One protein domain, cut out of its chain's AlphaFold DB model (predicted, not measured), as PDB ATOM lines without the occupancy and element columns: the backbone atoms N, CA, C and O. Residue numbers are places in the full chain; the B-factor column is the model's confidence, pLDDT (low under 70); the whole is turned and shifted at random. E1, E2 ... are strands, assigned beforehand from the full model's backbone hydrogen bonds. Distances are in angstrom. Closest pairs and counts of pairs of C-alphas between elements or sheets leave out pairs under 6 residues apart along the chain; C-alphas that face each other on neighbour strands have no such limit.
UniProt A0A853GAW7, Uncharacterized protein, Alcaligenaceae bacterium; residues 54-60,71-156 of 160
ATOM      1  N   TRP A  54     -18.524 -35.592  42.874       77.62
ATOM      2  CA  TRP A  54     -17.261 -35.103  43.408       77.62
ATOM      3  C   TRP A  54     -16.184 -35.142  42.336       77.62
ATOM      4  O   TRP A  54     -15.839 -36.197  41.807       77.62
ATOM      5  N   LEU A  55     -15.622 -33.978  42.052       73.25
ATOM      6  CA  LEU A  55     -14.479 -33.810  41.178       73.25
ATOM      7  C   LEU A  55     -13.318 -33.323  42.040       73.25
ATOM      8  O   LEU A  55     -13.382 -32.265  42.669       73.25
ATOM      9  N   ASN A  56     -12.249 -34.110  42.093       61.50
ATOM     10  CA  ASN A  56     -11.017 -33.700  42.750       61.50
ATOM     11  C   ASN A  56     -10.058 -33.148  41.691       61.50
ATOM     12  O   ASN A  56      -9.711 -33.853  40.745       61.50
ATOM     13  N   GLY A  57      -9.657 -31.883  41.820       56.16
ATOM     14  CA  GLY A  57      -8.785 -31.234  40.843       56.16
ATOM     15  C   GLY A  57      -7.300 -31.343  41.196       56.16
ATOM     16  O   GLY A  57      -6.855 -30.714  42.156       56.16
ATOM     17  N   SER A  58      -6.532 -32.037  40.352       41.47
ATOM     18  CA  SER A  58      -5.077 -31.897  40.175       41.47
ATOM     19  C   SER A  58      -4.798 -31.835  38.671       41.47
ATOM     20  O   SER A  58      -5.502 -32.492  37.904       41.47
ATOM     21  N   TYR A  59      -3.814 -31.039  38.237       36.78
ATOM     22  CA  TYR A  59      -3.517 -30.844  36.812       36.78
ATOM     23  C   TYR A  59      -3.414 -32.194  36.057       36.78
ATOM     24  O   TYR A  59      -2.789 -33.137  36.532       36.78
ATOM     25  N   GLU A  60      -4.078 -32.253  34.898       34.88
ATOM     26  CA  GLU A  60      -3.943 -33.251  33.819       34.88
ATOM     27  C   GLU A  60      -4.717 -34.580  33.801       34.88
ATOM     28  O   GLU A  60      -4.644 -35.263  32.782       34.88
ATOM     29  N   THR A  71      -6.134 -25.973  42.775       60.69
ATOM     30  CA  THR A  71      -6.298 -27.168  43.607       60.69
ATOM     31  C   THR A  71      -7.560 -27.000  44.458       60.69
ATOM     32  O   THR A  71      -7.777 -25.953  45.081       60.69
ATOM     33  N   GLY A  72      -8.432 -28.006  44.445       69.50
ATOM     34  CA  GLY A  72      -9.636 -27.988  45.268       69.50
ATOM     35  C   GLY A  72     -10.591 -29.149  45.021       69.50
ATOM     36  O   GLY A  72     -10.514 -29.835  43.999       69.50
ATOM     37  N   LYS A  73     -11.495 -29.349  45.981       81.75
ATOM     38  CA  LYS A  73     -12.597 -30.314  45.921       81.75
ATOM     39  C   LYS A  73     -13.845 -29.635  45.368       81.75
ATOM     40  O   LYS A  73     -14.334 -28.670  45.954       81.75
ATOM     41  N   TYR A  74     -14.366 -30.141  44.263       81.75
ATOM     42  CA  TYR A  74     -15.549 -29.602  43.605       81.75
ATOM     43  C   TYR A  74     -16.699 -30.596  43.736       81.75
ATOM     44  O   TYR A  74     -16.507 -31.793  43.542       81.75
ATOM     45  N   TYR A  75     -17.893 -30.102  44.029       84.56
ATOM     46  CA  TYR A  75     -19.128 -30.873  43.975       84.56
ATOM     47  C   TYR A  75     -20.012 -30.273  42.886       84.56
ATOM     48  O   TYR A  75     -20.489 -29.148  43.029       84.56
ATOM     49  N   VAL A  76     -20.162 -30.973  41.759       83.81
ATOM     50  CA  VAL A  76     -20.780 -30.412  40.546       83.81
ATOM     51  C   VAL A  76     -21.945 -31.276  40.093       83.81
ATOM     52  O   VAL A  76     -21.777 -32.476  39.925       83.81
ATOM     53  N   GLY A  77     -23.115 -30.681  39.871       84.69
ATOM     54  CA  GLY A  77     -24.299 -31.386  39.373       84.69
ATOM     55  C   GLY A  77     -24.146 -31.856  37.937       84.69
ATOM     56  O   GLY A  77     -23.896 -33.029  37.671       84.69
ATOM     57  N   VAL A  78     -24.314 -30.921  37.009       84.44
ATOM     58  CA  VAL A  78     -24.182 -31.165  35.571       84.44
ATOM     59  C   VAL A  78     -23.002 -30.379  35.041       84.44
ATOM     60  O   VAL A  78     -22.745 -29.251  35.463       84.44
ATOM     61  N   CYS A  79     -22.286 -30.960  34.087       82.38
ATOM     62  CA  CYS A  79     -21.214 -30.247  33.439       82.38
ATOM     63  C   CYS A  79     -21.015 -30.637  31.971       82.38
ATOM     64  O   CYS A  79     -21.134 -31.808  31.605       82.38
ATOM     65  N   THR A  80     -20.675 -29.641  31.146       78.69
ATOM     66  CA  THR A  80     -20.330 -29.817  29.731       78.69
ATOM     67  C   THR A  80     -19.198 -28.878  29.285       78.69
ATOM     68  O   THR A  80     -19.107 -27.731  29.715       78.69
ATOM     69  N   THR A  81     -18.323 -29.355  28.391       76.06
ATOM     70  CA  THR A  81     -17.344 -28.520  27.655       76.06
ATOM     71  C   THR A  81     -17.688 -28.335  26.192       76.06
ATOM     72  O   THR A  81     -16.871 -27.811  25.436       76.06
ATOM     73  N   LYS A  82     -18.828 -28.849  25.739       74.88
ATOM     74  CA  LYS A  82     -19.198 -28.669  24.341       74.88
ATOM     75  C   LYS A  82     -19.569 -27.207  24.119       74.88
ATOM     76  O   LYS A  82     -20.249 -26.608  24.947       74.88
ATOM     77  N   THR A  83     -19.088 -26.661  23.012       75.81
ATOM     78  CA  THR A  83     -19.459 -25.324  22.556       75.81
ATOM     79  C   THR A  83     -20.949 -25.306  22.221       75.81
ATOM     80  O   THR A  83     -21.442 -26.256  21.610       75.81
ATOM     81  N   ASP A  84     -21.636 -24.253  22.653       76.94
ATOM     82  CA  ASP A  84     -23.078 -24.027  22.506       76.94
ATOM     83  C   ASP A  84     -23.955 -25.120  23.149       76.94
ATOM     84  O   ASP A  84     -25.116 -25.308  22.785       76.94
ATOM     85  N   ASP A  85     -23.404 -25.850  24.121       81.75
ATOM     86  CA  ASP A  85     -24.141 -26.812  24.941       81.75
ATOM     87  C   ASP A  85     -24.517 -26.190  26.285       81.75
ATOM     88  O   ASP A  85     -24.011 -25.134  26.676       81.75
ATOM     89  N   ALA A  86     -25.415 -26.839  27.013       83.19
ATOM     90  CA  ALA A  86     -25.943 -26.265  28.230       83.19
ATOM     91  C   ALA A  86     -25.951 -27.240  29.409       83.19
ATOM     92  O   ALA A  86     -26.416 -28.376  29.327       83.19
ATOM     93  N   ALA A  87     -25.438 -26.762  30.542       85.50
ATOM     94  CA  ALA A  87     -25.536 -27.441  31.824       85.50
ATOM     95  C   ALA A  87     -26.829 -26.996  32.515       85.50
ATOM     96  O   ALA A  87     -26.885 -25.904  33.090       85.50
ATOM     97  N   GLU A  88     -27.879 -27.815  32.427       87.50
ATOM     98  CA  GLU A  88     -29.223 -27.407  32.839       87.50
ATOM     99  C   GLU A  88     -29.944 -28.376  33.759       87.50
ATOM    100  O   GLU A  88     -29.706 -29.585  33.728       87.50
ATOM    101  N   ASN A  89     -30.915 -27.829  34.497       85.69
ATOM    102  CA  ASN A  89     -31.877 -28.577  35.310       85.69
ATOM    103  C   ASN A  89     -31.216 -29.535  36.316       85.69
ATOM    104  O   ASN A  89     -31.806 -30.545  36.707       85.69
ATOM    105  N   ALA A  90     -29.990 -29.230  36.747       84.56
ATOM    106  CA  ALA A  90     -29.334 -29.969  37.811       84.56
ATOM    107  C   ALA A  90     -30.048 -29.713  39.143       84.56
ATOM    108  O   ALA A  90     -30.445 -28.585  39.421       84.56
ATOM    109  N   ASN A  91     -30.174 -30.736  39.986       87.75
ATOM    110  CA  ASN A  91     -30.695 -30.600  41.346       87.75
ATOM    111  C   ASN A  91     -29.689 -31.155  42.355       87.75
ATOM    112  O   ASN A  91     -29.795 -32.304  42.771       87.75
ATOM    113  N   VAL A  92     -28.711 -30.330  42.711       87.50
ATOM    114  CA  VAL A  92     -27.569 -30.688  43.551       87.50
ATOM    115  C   VAL A  92     -27.930 -30.559  45.016       87.50
ATOM    116  O   VAL A  92     -28.346 -29.493  45.457       87.50
ATOM    117  N   ILE A  93     -27.698 -31.614  45.792       88.38
ATOM    118  CA  ILE A  93     -27.877 -31.604  47.245       88.38
ATOM    119  C   ILE A  93     -26.525 -31.860  47.892       88.38
ATOM    120  O   ILE A  93     -25.935 -32.916  47.691       88.38
ATOM    121  N   PHE A  94     -26.039 -30.891  48.659       86.50
ATOM    122  CA  PHE A  94     -24.807 -31.001  49.422       86.50
ATOM    123  C   PHE A  94     -25.132 -31.004  50.915       86.50
ATOM    124  O   PHE A  94     -25.561 -29.994  51.474       86.50
ATOM    125  N   ASP A  95     -24.921 -32.149  51.556       86.75
ATOM    126  CA  ASP A  95     -25.136 -32.351  52.992       86.75
ATOM    127  C   ASP A  95     -23.825 -32.501  53.785       86.75
ATOM    128  O   ASP A  95     -23.841 -32.555  55.015       86.75
ATOM    129  N   GLY A  96     -22.682 -32.546  53.090       80.56
ATOM    130  CA  GLY A  96     -21.360 -32.743  53.681       80.56
ATOM    131  C   GLY A  96     -21.101 -34.137  54.246       80.56
ATOM    132  O   GLY A  96     -20.096 -34.319  54.932       80.56
ATOM    133  N   SER A  97     -21.970 -35.113  53.976       81.38
ATOM    134  CA  SER A  97     -21.823 -36.493  54.461       81.38
ATOM    135  C   SER A  97     -20.529 -37.153  53.971       81.38
ATOM    136  O   SER A  97     -19.887 -37.897  54.710       81.38
ATOM    137  N   GLU A  98     -20.105 -36.819  52.752       74.69
ATOM    138  CA  GLU A  98     -18.877 -37.317  52.118       74.69
ATOM    139  C   GLU A  98     -17.654 -36.405  52.351       74.69
ATOM    140  O   GLU A  98     -16.549 -36.694  51.887       74.69
ATOM    141  N   GLY A  99     -17.823 -35.315  53.108       79.31
ATOM    142  CA  GLY A  99     -16.754 -34.403  53.508       79.31
ATOM    143  C   GLY A  99     -16.970 -32.950  53.082       79.31
ATOM    144  O   GLY A  99     -18.063 -32.530  52.709       79.31
ATOM    145  N   SER A 100     -15.900 -32.157  53.170       85.69
ATOM    146  CA  SER A 100     -15.910 -30.739  52.801       85.69
ATOM    147  C   SER A 100     -15.624 -30.523  51.315       85.69
ATOM    148  O   SER A 100     -14.729 -31.154  50.743       85.69
ATOM    149  N   ALA A 101     -16.368 -29.597  50.709       83.50
ATOM    150  CA  ALA A 101     -16.133 -29.113  49.352       83.50
ATOM    151  C   ALA A 101     -15.470 -27.736  49.401       83.50
ATOM    152  O   ALA A 101     -15.735 -26.931  50.287       83.50
ATOM    153  N   ASP A 102     -14.624 -27.423  48.431       85.25
ATOM    154  CA  ASP A 102     -14.165 -26.050  48.239       85.25
ATOM    155  C   ASP A 102     -15.158 -25.281  47.372       85.25
ATOM    156  O   ASP A 102     -15.470 -24.127  47.661       85.25
ATOM    157  N   TYR A 103     -15.691 -25.938  46.341       85.25
ATOM    158  CA  TYR A 103     -16.625 -25.345  45.396       85.25
ATOM    159  C   TYR A 103     -17.836 -26.248  45.188       85.25
ATOM    160  O   TYR A 103     -17.680 -27.453  45.001       85.25
ATOM    161  N   VAL A 104     -19.032 -25.663  45.162       86.94
ATOM    162  CA  VAL A 104     -20.272 -26.383  44.845       86.94
ATOM    163  C   VAL A 104     -20.978 -25.697  43.682       86.94
ATOM    164  O   VAL A 104     -21.319 -24.518  43.785       86.94
ATOM    165  N   TYR A 105     -21.216 -26.426  42.591       87.12
ATOM    166  CA  TYR A 105     -21.855 -25.906  41.383       87.12
ATOM    167  C   TYR A 105     -23.066 -26.742  40.978       87.12
ATOM    168  O   TYR A 105     -22.980 -27.963  40.882       87.12
ATOM    169  N   GLY A 106     -24.191 -26.089  40.687       85.00
ATOM    170  CA  GLY A 106     -25.354 -26.772  40.115       85.00
ATOM    171  C   GLY A 106     -25.081 -27.203  38.677       85.00
ATOM    172  O   GLY A 106     -25.136 -28.389  38.362       85.00
ATOM    173  N   GLY A 107     -24.689 -26.247  37.835       86.25
ATOM    174  CA  GLY A 107     -24.215 -26.483  36.471       86.25
ATOM    175  C   GLY A 107     -22.857 -25.829  36.211       86.25
ATOM    176  O   GLY A 107     -22.622 -24.715  36.675       86.25
ATOM    177  N   TYR A 108     -21.975 -26.483  35.457       84.25
ATOM    178  CA  TYR A 108     -20.698 -25.915  35.009       84.25
ATOM    179  C   TYR A 108     -20.525 -26.060  33.493       84.25
ATOM    180  O   TYR A 108     -20.632 -27.161  32.956       84.25
ATOM    181  N   VAL A 109     -20.239 -24.961  32.795       80.75
ATOM    182  CA  VAL A 109     -20.051 -24.952  31.339       80.75
ATOM    183  C   VAL A 109     -18.917 -24.027  30.905       80.75
ATOM    184  O   VAL A 109     -18.669 -22.994  31.527       80.75
ATOM    185  N   HIS A 110     -18.214 -24.425  29.843       76.81
ATOM    186  CA  HIS A 110     -17.004 -23.760  29.346       76.81
ATOM    187  C   HIS A 110     -17.179 -22.880  28.108       76.81
ATOM    188  O   HIS A 110     -16.276 -22.095  27.833       76.81
ATOM    189  N   ASP A 111     -18.256 -23.082  27.354       77.50
ATOM    190  CA  ASP A 111     -18.615 -22.320  26.156       77.50
ATOM    191  C   ASP A 111     -20.109 -22.543  25.884       77.50
ATOM    192  O   ASP A 111     -20.479 -23.260  24.960       77.50
ATOM    193  N   GLY A 112     -20.974 -22.021  26.751       80.69
ATOM    194  CA  GLY A 112     -22.409 -22.280  26.683       80.69
ATOM    195  C   GLY A 112     -23.184 -21.789  27.904       80.69
ATOM    196  O   GLY A 112     -22.692 -20.985  28.701       80.69
ATOM    197  N   ALA A 113     -24.411 -22.283  28.080       85.31
ATOM    198  CA  ALA A 113     -25.331 -21.780  29.102       85.31
ATOM    199  C   ALA A 113     -25.425 -22.695  30.334       85.31
ATOM    200  O   ALA A 113     -25.554 -23.910  30.227       85.31
ATOM    201  N   ALA A 114     -25.420 -22.114  31.534       86.88
ATOM    202  CA  ALA A 114     -25.725 -22.824  32.775       86.88
ATOM    203  C   ALA A 114     -27.058 -22.312  33.328       86.88
ATOM    204  O   ALA A 114     -27.089 -21.264  33.980       86.88
ATOM    205  N   ARG A 115     -28.169 -23.012  33.068       88.56
ATOM    206  CA  ARG A 115     -29.510 -22.499  33.402       88.56
ATOM    207  C   ARG A 115     -30.409 -23.463  34.156       88.56
ATOM    208  O   ARG A 115     -30.286 -24.673  34.030       88.56
ATOM    209  N   ALA A 116     -31.347 -22.907  34.921       89.19
ATOM    210  CA  ALA A 116     -32.360 -23.675  35.653       89.19
ATOM    211  C   ALA A 116     -31.791 -24.710  36.647       89.19
ATOM    212  O   ALA A 116     -32.464 -25.669  37.013       89.19
ATOM    213  N   ASN A 117     -30.550 -24.529  37.098       88.62
ATOM    214  CA  ASN A 117     -29.925 -25.429  38.057       88.62
ATOM    215  C   ASN A 117     -30.266 -25.018  39.487       88.62
ATOM    216  O   ASN A 117     -30.332 -23.834  39.815       88.62
ATOM    217  N   GLN A 118     -30.420 -26.003  40.356       90.62
ATOM    218  CA  GLN A 118     -30.736 -25.837  41.762       90.62
ATOM    219  C   GLN A 118     -29.630 -26.470  42.596       90.62
ATOM    220  O   GLN A 118     -29.205 -27.595  42.337       90.62
ATOM    221  N   VAL A 119     -29.157 -25.735  43.595       91.19
ATOM    222  CA  VAL A 119     -28.198 -26.216  44.587       91.19
ATOM    223  C   VAL A 119     -28.818 -26.038  45.956       91.19
ATOM    224  O   VAL A 119     -29.175 -24.926  46.332       91.19
ATOM    225  N   MET A 120     -28.914 -27.117  46.714       90.75
ATOM    226  CA  MET A 120     -29.359 -27.120  48.094       90.75
ATOM    227  C   MET A 120     -28.207 -27.535  49.000       90.75
ATOM    228  O   MET A 120     -27.756 -28.675  48.966       90.75
ATOM    229  N   ILE A 121     -27.751 -26.610  49.835       88.75
ATOM    230  CA  ILE A 121     -26.815 -26.879  50.922       88.75
ATOM    231  C   ILE A 121     -27.644 -27.170  52.177       88.75
ATOM    232  O   ILE A 121     -28.297 -26.275  52.720       88.75
ATOM    233  N   SER A 122     -27.660 -28.422  52.624       87.12
ATOM    234  CA  SER A 122     -28.352 -28.858  53.844       87.12
ATOM    235  C   SER A 122     -27.402 -29.090  55.020       87.12
ATOM    236  O   SER A 122     -27.855 -29.166  56.161       87.12
ATOM    237  N   GLY A 123     -26.091 -29.160  54.774       84.81
ATOM    238  CA  GLY A 123     -25.079 -29.414  55.796       84.81
ATOM    239  C   GLY A 123     -23.649 -29.352  55.254       84.81
ATOM    240  O   GLY A 123     -23.424 -28.985  54.101       84.81
ATOM    241  N   GLY A 124     -22.680 -29.701  56.100       85.38
ATOM    242  CA  GLY A 124     -21.265 -29.734  55.731       85.38
ATOM    243  C   GLY A 124     -20.543 -28.392  55.779       85.38
ATOM    244  O   GLY A 124     -21.059 -27.383  56.267       85.38
ATOM    245  N   THR A 125     -19.319 -28.405  55.254       87.56
ATOM    246  CA  THR A 125     -18.452 -27.229  55.137       87.56
ATOM    247  C   THR A 125     -18.127 -26.993  53.670       87.56
ATOM    248  O   THR A 125     -17.584 -27.881  53.003       87.56
ATOM    249  N   VAL A 126     -18.431 -25.784  53.191       87.31
ATOM    250  CA  VAL A 126     -17.958 -25.280  51.899       87.31
ATOM    251  C   VAL A 126     -16.906 -24.206  52.150       87.31
ATOM    252  O   VAL A 126     -17.214 -23.174  52.738       87.31
ATOM    253  N   ASN A 127     -15.663 -24.438  51.727       86.69
ATOM    254  CA  ASN A 127     -14.546 -23.552  52.077       86.69
ATOM    255  C   ASN A 127     -14.454 -22.294  51.203       86.69
ATOM    256  O   ASN A 127     -13.773 -21.343  51.587       86.69
ATOM    257  N   LYS A 128     -15.055 -22.296  50.004       86.75
ATOM    258  CA  LYS A 128     -14.959 -21.173  49.058       86.75
ATOM    259  C   LYS A 128     -16.326 -20.753  48.523       86.75
ATOM    260  O   LYS A 128     -16.993 -19.952  49.164       86.75
ATOM    261  N   ASN A 129     -16.742 -21.237  47.350       86.44
ATOM    262  CA  ASN A 129     -17.893 -20.674  46.632       86.44
ATOM    263  C   ASN A 129     -18.985 -21.711  46.370       86.44
ATOM    264  O   ASN A 129     -18.704 -22.861  46.040       86.44
ATOM    265  N   VAL A 130     -20.237 -21.259  46.430       88.56
ATOM    266  CA  VAL A 130     -21.415 -22.012  45.990       88.56
ATOM    267  C   VAL A 130     -22.078 -21.234  44.859       88.56
ATOM    268  O   VAL A 130     -22.270 -20.022  44.971       88.56
ATOM    269  N   SER A 131     -22.428 -21.891  43.757       88.56
ATOM    270  CA  SER A 131     -23.137 -21.246  42.648       88.56
ATOM    271  C   SER A 131     -24.149 -22.186  42.011       88.56
ATOM    272  O   SER A 131     -23.871 -23.354  41.772       88.56
ATOM    273  N   GLY A 132     -25.329 -21.660  41.694       85.50
ATOM    274  CA  GLY A 132     -26.361 -22.437  41.018       85.50
ATOM    275  C   GLY A 132     -25.920 -22.835  39.607       85.50
ATOM    276  O   GLY A 132     -26.105 -23.969  39.201       85.50
ATOM    277  N   GLY A 133     -25.233 -21.946  38.892       87.38
ATOM    278  CA  GLY A 133     -24.620 -22.249  37.603       87.38
ATOM    279  C   GLY A 133     -23.381 -21.391  37.372       87.38
ATOM    280  O   GLY A 133     -23.333 -20.249  37.823       87.38
ATOM    281  N   MET A 134     -22.392 -21.942  36.678       85.31
ATOM    282  CA  MET A 134     -21.160 -21.267  36.289       85.31
ATOM    283  C   MET A 134     -20.930 -21.464  34.792       85.31
ATOM    284  O   MET A 134     -20.746 -22.590  34.337       85.31
ATOM    285  N   ALA A 135     -20.932 -20.360  34.047       84.69
ATOM    286  CA  ALA A 135     -20.591 -20.322  32.631       84.69
ATOM    287  C   ALA A 135     -19.286 -19.540  32.459       84.69
ATOM    288  O   ALA A 135     -19.181 -18.389  32.883       84.69
ATOM    289  N   ILE A 136     -18.278 -20.186  31.886       80.12
ATOM    290  CA  ILE A 136     -17.004 -19.573  31.509       80.12
ATOM    291  C   ILE A 136     -17.023 -19.405  29.995       80.12
ATOM    292  O   ILE A 136     -17.565 -20.255  29.312       80.12
ATOM    293  N   HIS A 137     -16.426 -18.329  29.488       75.00
ATOM    294  CA  HIS A 137     -16.229 -18.125  28.056       75.00
ATOM    295  C   HIS A 137     -14.772 -18.418  27.685       75.00
ATOM    296  O   HIS A 137     -13.849 -17.898  28.326       75.00
ATOM    297  N   ARG A 138     -14.533 -19.224  26.649       71.94
ATOM    298  CA  ARG A 138     -13.192 -19.458  26.109       71.94
ATOM    299  C   ARG A 138     -12.844 -18.374  25.092       71.94
ATOM    300  O   ARG A 138     -13.478 -18.264  24.054       71.94
ATOM    301  N   SER A 139     -11.769 -17.619  25.326       63.44
ATOM    302  CA  SER A 139     -11.298 -16.632  24.343       63.44
ATOM    303  C   SER A 139     -11.118 -17.264  22.956       63.44
ATOM    304  O   SER A 139     -10.297 -18.169  22.783       63.44
ATOM    305  N   GLY A 140     -11.883 -16.773  21.979       63.00
ATOM    306  CA  GLY A 140     -11.872 -17.251  20.594       63.00
ATOM    307  C   GLY A 140     -12.904 -18.337  20.264       63.00
ATOM    308  O   GLY A 140     -12.896 -18.819  19.132       63.00
ATOM    309  N   SER A 141     -13.781 -18.733  21.194       63.16
ATOM    310  CA  SER A 141     -15.006 -19.448  20.838       63.16
ATOM    311  C   SER A 141     -16.001 -18.437  20.263       63.16
ATOM    312  O   SER A 141     -16.276 -17.398  20.854       63.16
ATOM    313  N   GLY A 142     -16.523 -18.704  19.066       56.12
ATOM    314  CA  GLY A 142     -17.576 -17.881  18.457       56.12
ATOM    315  C   GLY A 142     -18.954 -18.102  19.086       56.12
ATOM    316  O   GLY A 142     -19.947 -17.814  18.431       56.12
ATOM    317  N   GLY A 143     -19.014 -18.678  20.292       58.81
ATOM    318  CA  GLY A 143     -20.264 -19.049  20.945       58.81
ATOM    319  C   GLY A 143     -21.037 -17.806  21.361       58.81
ATOM    320  O   GLY A 143     -20.496 -16.933  22.047       58.81
ATOM    321  N   GLU A 144     -22.296 -17.729  20.941       59.16
ATOM    322  CA  GLU A 144     -23.120 -16.529  21.107       59.16
ATOM    323  C   GLU A 144     -23.689 -16.387  22.530       59.16
ATOM    324  O   GLU A 144     -24.121 -15.300  22.908       59.16
ATOM    325  N   GLU A 145     -23.636 -17.435  23.368       64.81
ATOM    326  CA  GLU A 145     -24.356 -17.448  24.648       64.81
ATOM    327  C   GLU A 145     -23.566 -18.104  25.794       64.81
ATOM    328  O   GLU A 145     -23.591 -19.317  25.986       64.81
ATOM    329  N   ASN A 146     -22.899 -17.284  26.616       71.94
ATOM    330  CA  ASN A 146     -22.244 -17.716  27.860       71.94
ATOM    331  C   ASN A 146     -22.956 -17.135  29.081       71.94
ATOM    332  O   ASN A 146     -22.474 -16.197  29.720       71.94
ATOM    333  N   TYR A 147     -24.137 -17.670  29.388       82.19
ATOM    334  CA  TYR A 147     -24.995 -17.127  30.436       82.19
ATOM    335  C   TYR A 147     -25.252 -18.133  31.550       82.19
ATOM    336  O   TYR A 147     -25.645 -19.272  31.307       82.19
ATOM    337  N   ALA A 148     -25.117 -17.670  32.791       86.44
ATOM    338  CA  ALA A 148     -25.632 -18.364  33.959       86.44
ATOM    339  C   ALA A 148     -26.921 -17.673  34.432       86.44
ATOM    340  O   ALA A 148     -26.855 -16.587  35.006       86.44
ATOM    341  N   TYR A 149     -28.096 -18.267  34.193       87.50
ATOM    342  CA  TYR A 149     -29.384 -17.633  34.519       87.50
ATOM    343  C   TYR A 149     -30.439 -18.612  35.042       87.50
ATOM    344  O   TYR A 149     -30.371 -19.811  34.806       87.50
ATOM    345  N   ASN A 150     -31.435 -18.098  35.770       91.06
ATOM    346  CA  ASN A 150     -32.498 -18.895  36.405       91.06
ATOM    347  C   ASN A 150     -31.984 -20.024  37.312       91.06
ATOM    348  O   ASN A 150     -32.662 -21.030  37.491       91.06
ATOM    349  N   ASN A 151     -30.791 -19.872  37.881       90.50
ATOM    350  CA  ASN A 151     -30.276 -20.835  38.840       90.50
ATOM    351  C   ASN A 151     -30.684 -20.436  40.262       90.50
ATOM    352  O   ASN A 151     -30.735 -19.251  40.591       90.50
ATOM    353  N   LEU A 152     -30.924 -21.430  41.107       91.94
ATOM    354  CA  LEU A 152     -31.315 -21.260  42.499       91.94
ATOM    355  C   LEU A 152     -30.255 -21.872  43.413       91.94
ATOM    356  O   LEU A 152     -29.820 -23.003  43.207       91.94
ATOM    357  N   VAL A 153     -29.864 -21.138  44.450       92.31
ATOM    358  CA  VAL A 153     -29.056 -21.669  45.551       92.31
ATOM    359  C   VAL A 153     -29.848 -21.499  46.835       92.31
ATOM    360  O   VAL A 153     -30.218 -20.386  47.199       92.31
ATOM    361  N   MET A 154     -30.103 -22.605  47.522       90.81
ATOM    362  CA  MET A 154     -30.737 -22.650  48.829       90.81
ATOM    363  C   MET A 154     -29.714 -23.130  49.846       90.81
ATOM    364  O   MET A 154     -29.121 -24.191  49.679       90.81
ATOM    365  N   VAL A 155     -29.515 -22.364  50.914       88.81
ATOM    366  CA  VAL A 155     -28.650 -22.751  52.032       88.81
ATOM    367  C   VAL A 155     -29.525 -22.860  53.270       88.81
ATOM    368  O   VAL A 155     -30.069 -21.869  53.745       88.81
ATOM    369  N   SER A 156     -29.701 -24.088  53.743       84.25
ATOM    370  CA  SER A 156     -30.554 -24.445  54.882       84.25
ATOM    371  C   SER A 156     -29.768 -25.048  56.050       84.25
ATOM    372  O   SER A 156     -30.288 -25.113  57.161       84.25
TER     373      SER A 156
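AT A GLANCE: This is residues 54 to 60 and 71 to 156 of the 160 residues of an uncharacterized protein of Alcaligenaceae bacterium (UniProt A0A853GAW7). The chain is wound in three stacked turns as a flat coil. In each turn a long bent strand, E2, E5 or E8, makes one wall, and the chain folds back through E3 and E4, E6 and E7, or residues 148 to 149 and E9; E1 pairs with E2 at the edge of the wall. The printed part has 93 residues, no named helix and nine named strands, E1 to E9 in chain order. It is all strand: a mixed sheet E1, E2, E5, E8, and parallel sheets E4, E7, E9 and E3, E6. The whole is compact, with a radius of gyration of the C-alphas of 13.1 A, and flat, spanning 40 by 31 by 16 A.

HOW THE PARTS SIT: Start at E1, residues 54 to 57, antiparallel to E2, residues 72 to 80; N 55 and O 74 are 2.8 A apart, within hydrogen-bond range. E2 is parallel to E5, residues 101 to 109, where N 75 and O 103 are 2.8 A apart. E5 is parallel to E8, residues 126 to 135, at 2 degrees; look for N 134 and O 107, 2.8 A apart. This twisted sheet faces two others in a stack of sheets, three sheets face to face in turn. One is E3, residues 85 to 88, parallel to E6, residues 112 to 115, with N 87 and O 113 at 2.9 A. The other has E4, residues 91 to 94, parallel to E7, residues 118 to 121, with N 120 and O 92 at 2.7 A, and E7 parallel to E9, residues 152 to 155, with N 119 and O 152 at 2.8 A. Between the sheets, the closest C-alphas of E3 and E5 are those of Ala 87 and Gly 107, 4.9 A apart; those of E8 and E9 are Gly 132 and Leu 152, 5.3 A apart. E1 and E9 are apart.

IN THESE COORDINATES: Find C-alpha 54 at (-17.261, -35.103, 43.408), where E1 begins. E2, 19.0 A long, bends by 93 degrees at residue 77; E5, 18.9 A, bends by 83 degrees at residue 106; E8, 20.1 A, bends by 82 degrees at residue 132. E3 runs on into E4 at 60 degrees, and E6 into E7 at 61 degrees. E9 ends at C-alpha 155, (-28.650, -22.751, 52.032).

THE WHOLE: The two C-alphas farthest apart, those of Ser 97 and Gly 142, are 40.8 A apart. Residues 61 to 70 are cut out, and C-alphas 60 and 71 are 11.8 A apart across the cut. The link from E8 to E9 is long, residues 136 to 151. Look there for low confidence, pLDDT under 70, at residues 139 to 145, and also at 56 to 60 and 71 to 72.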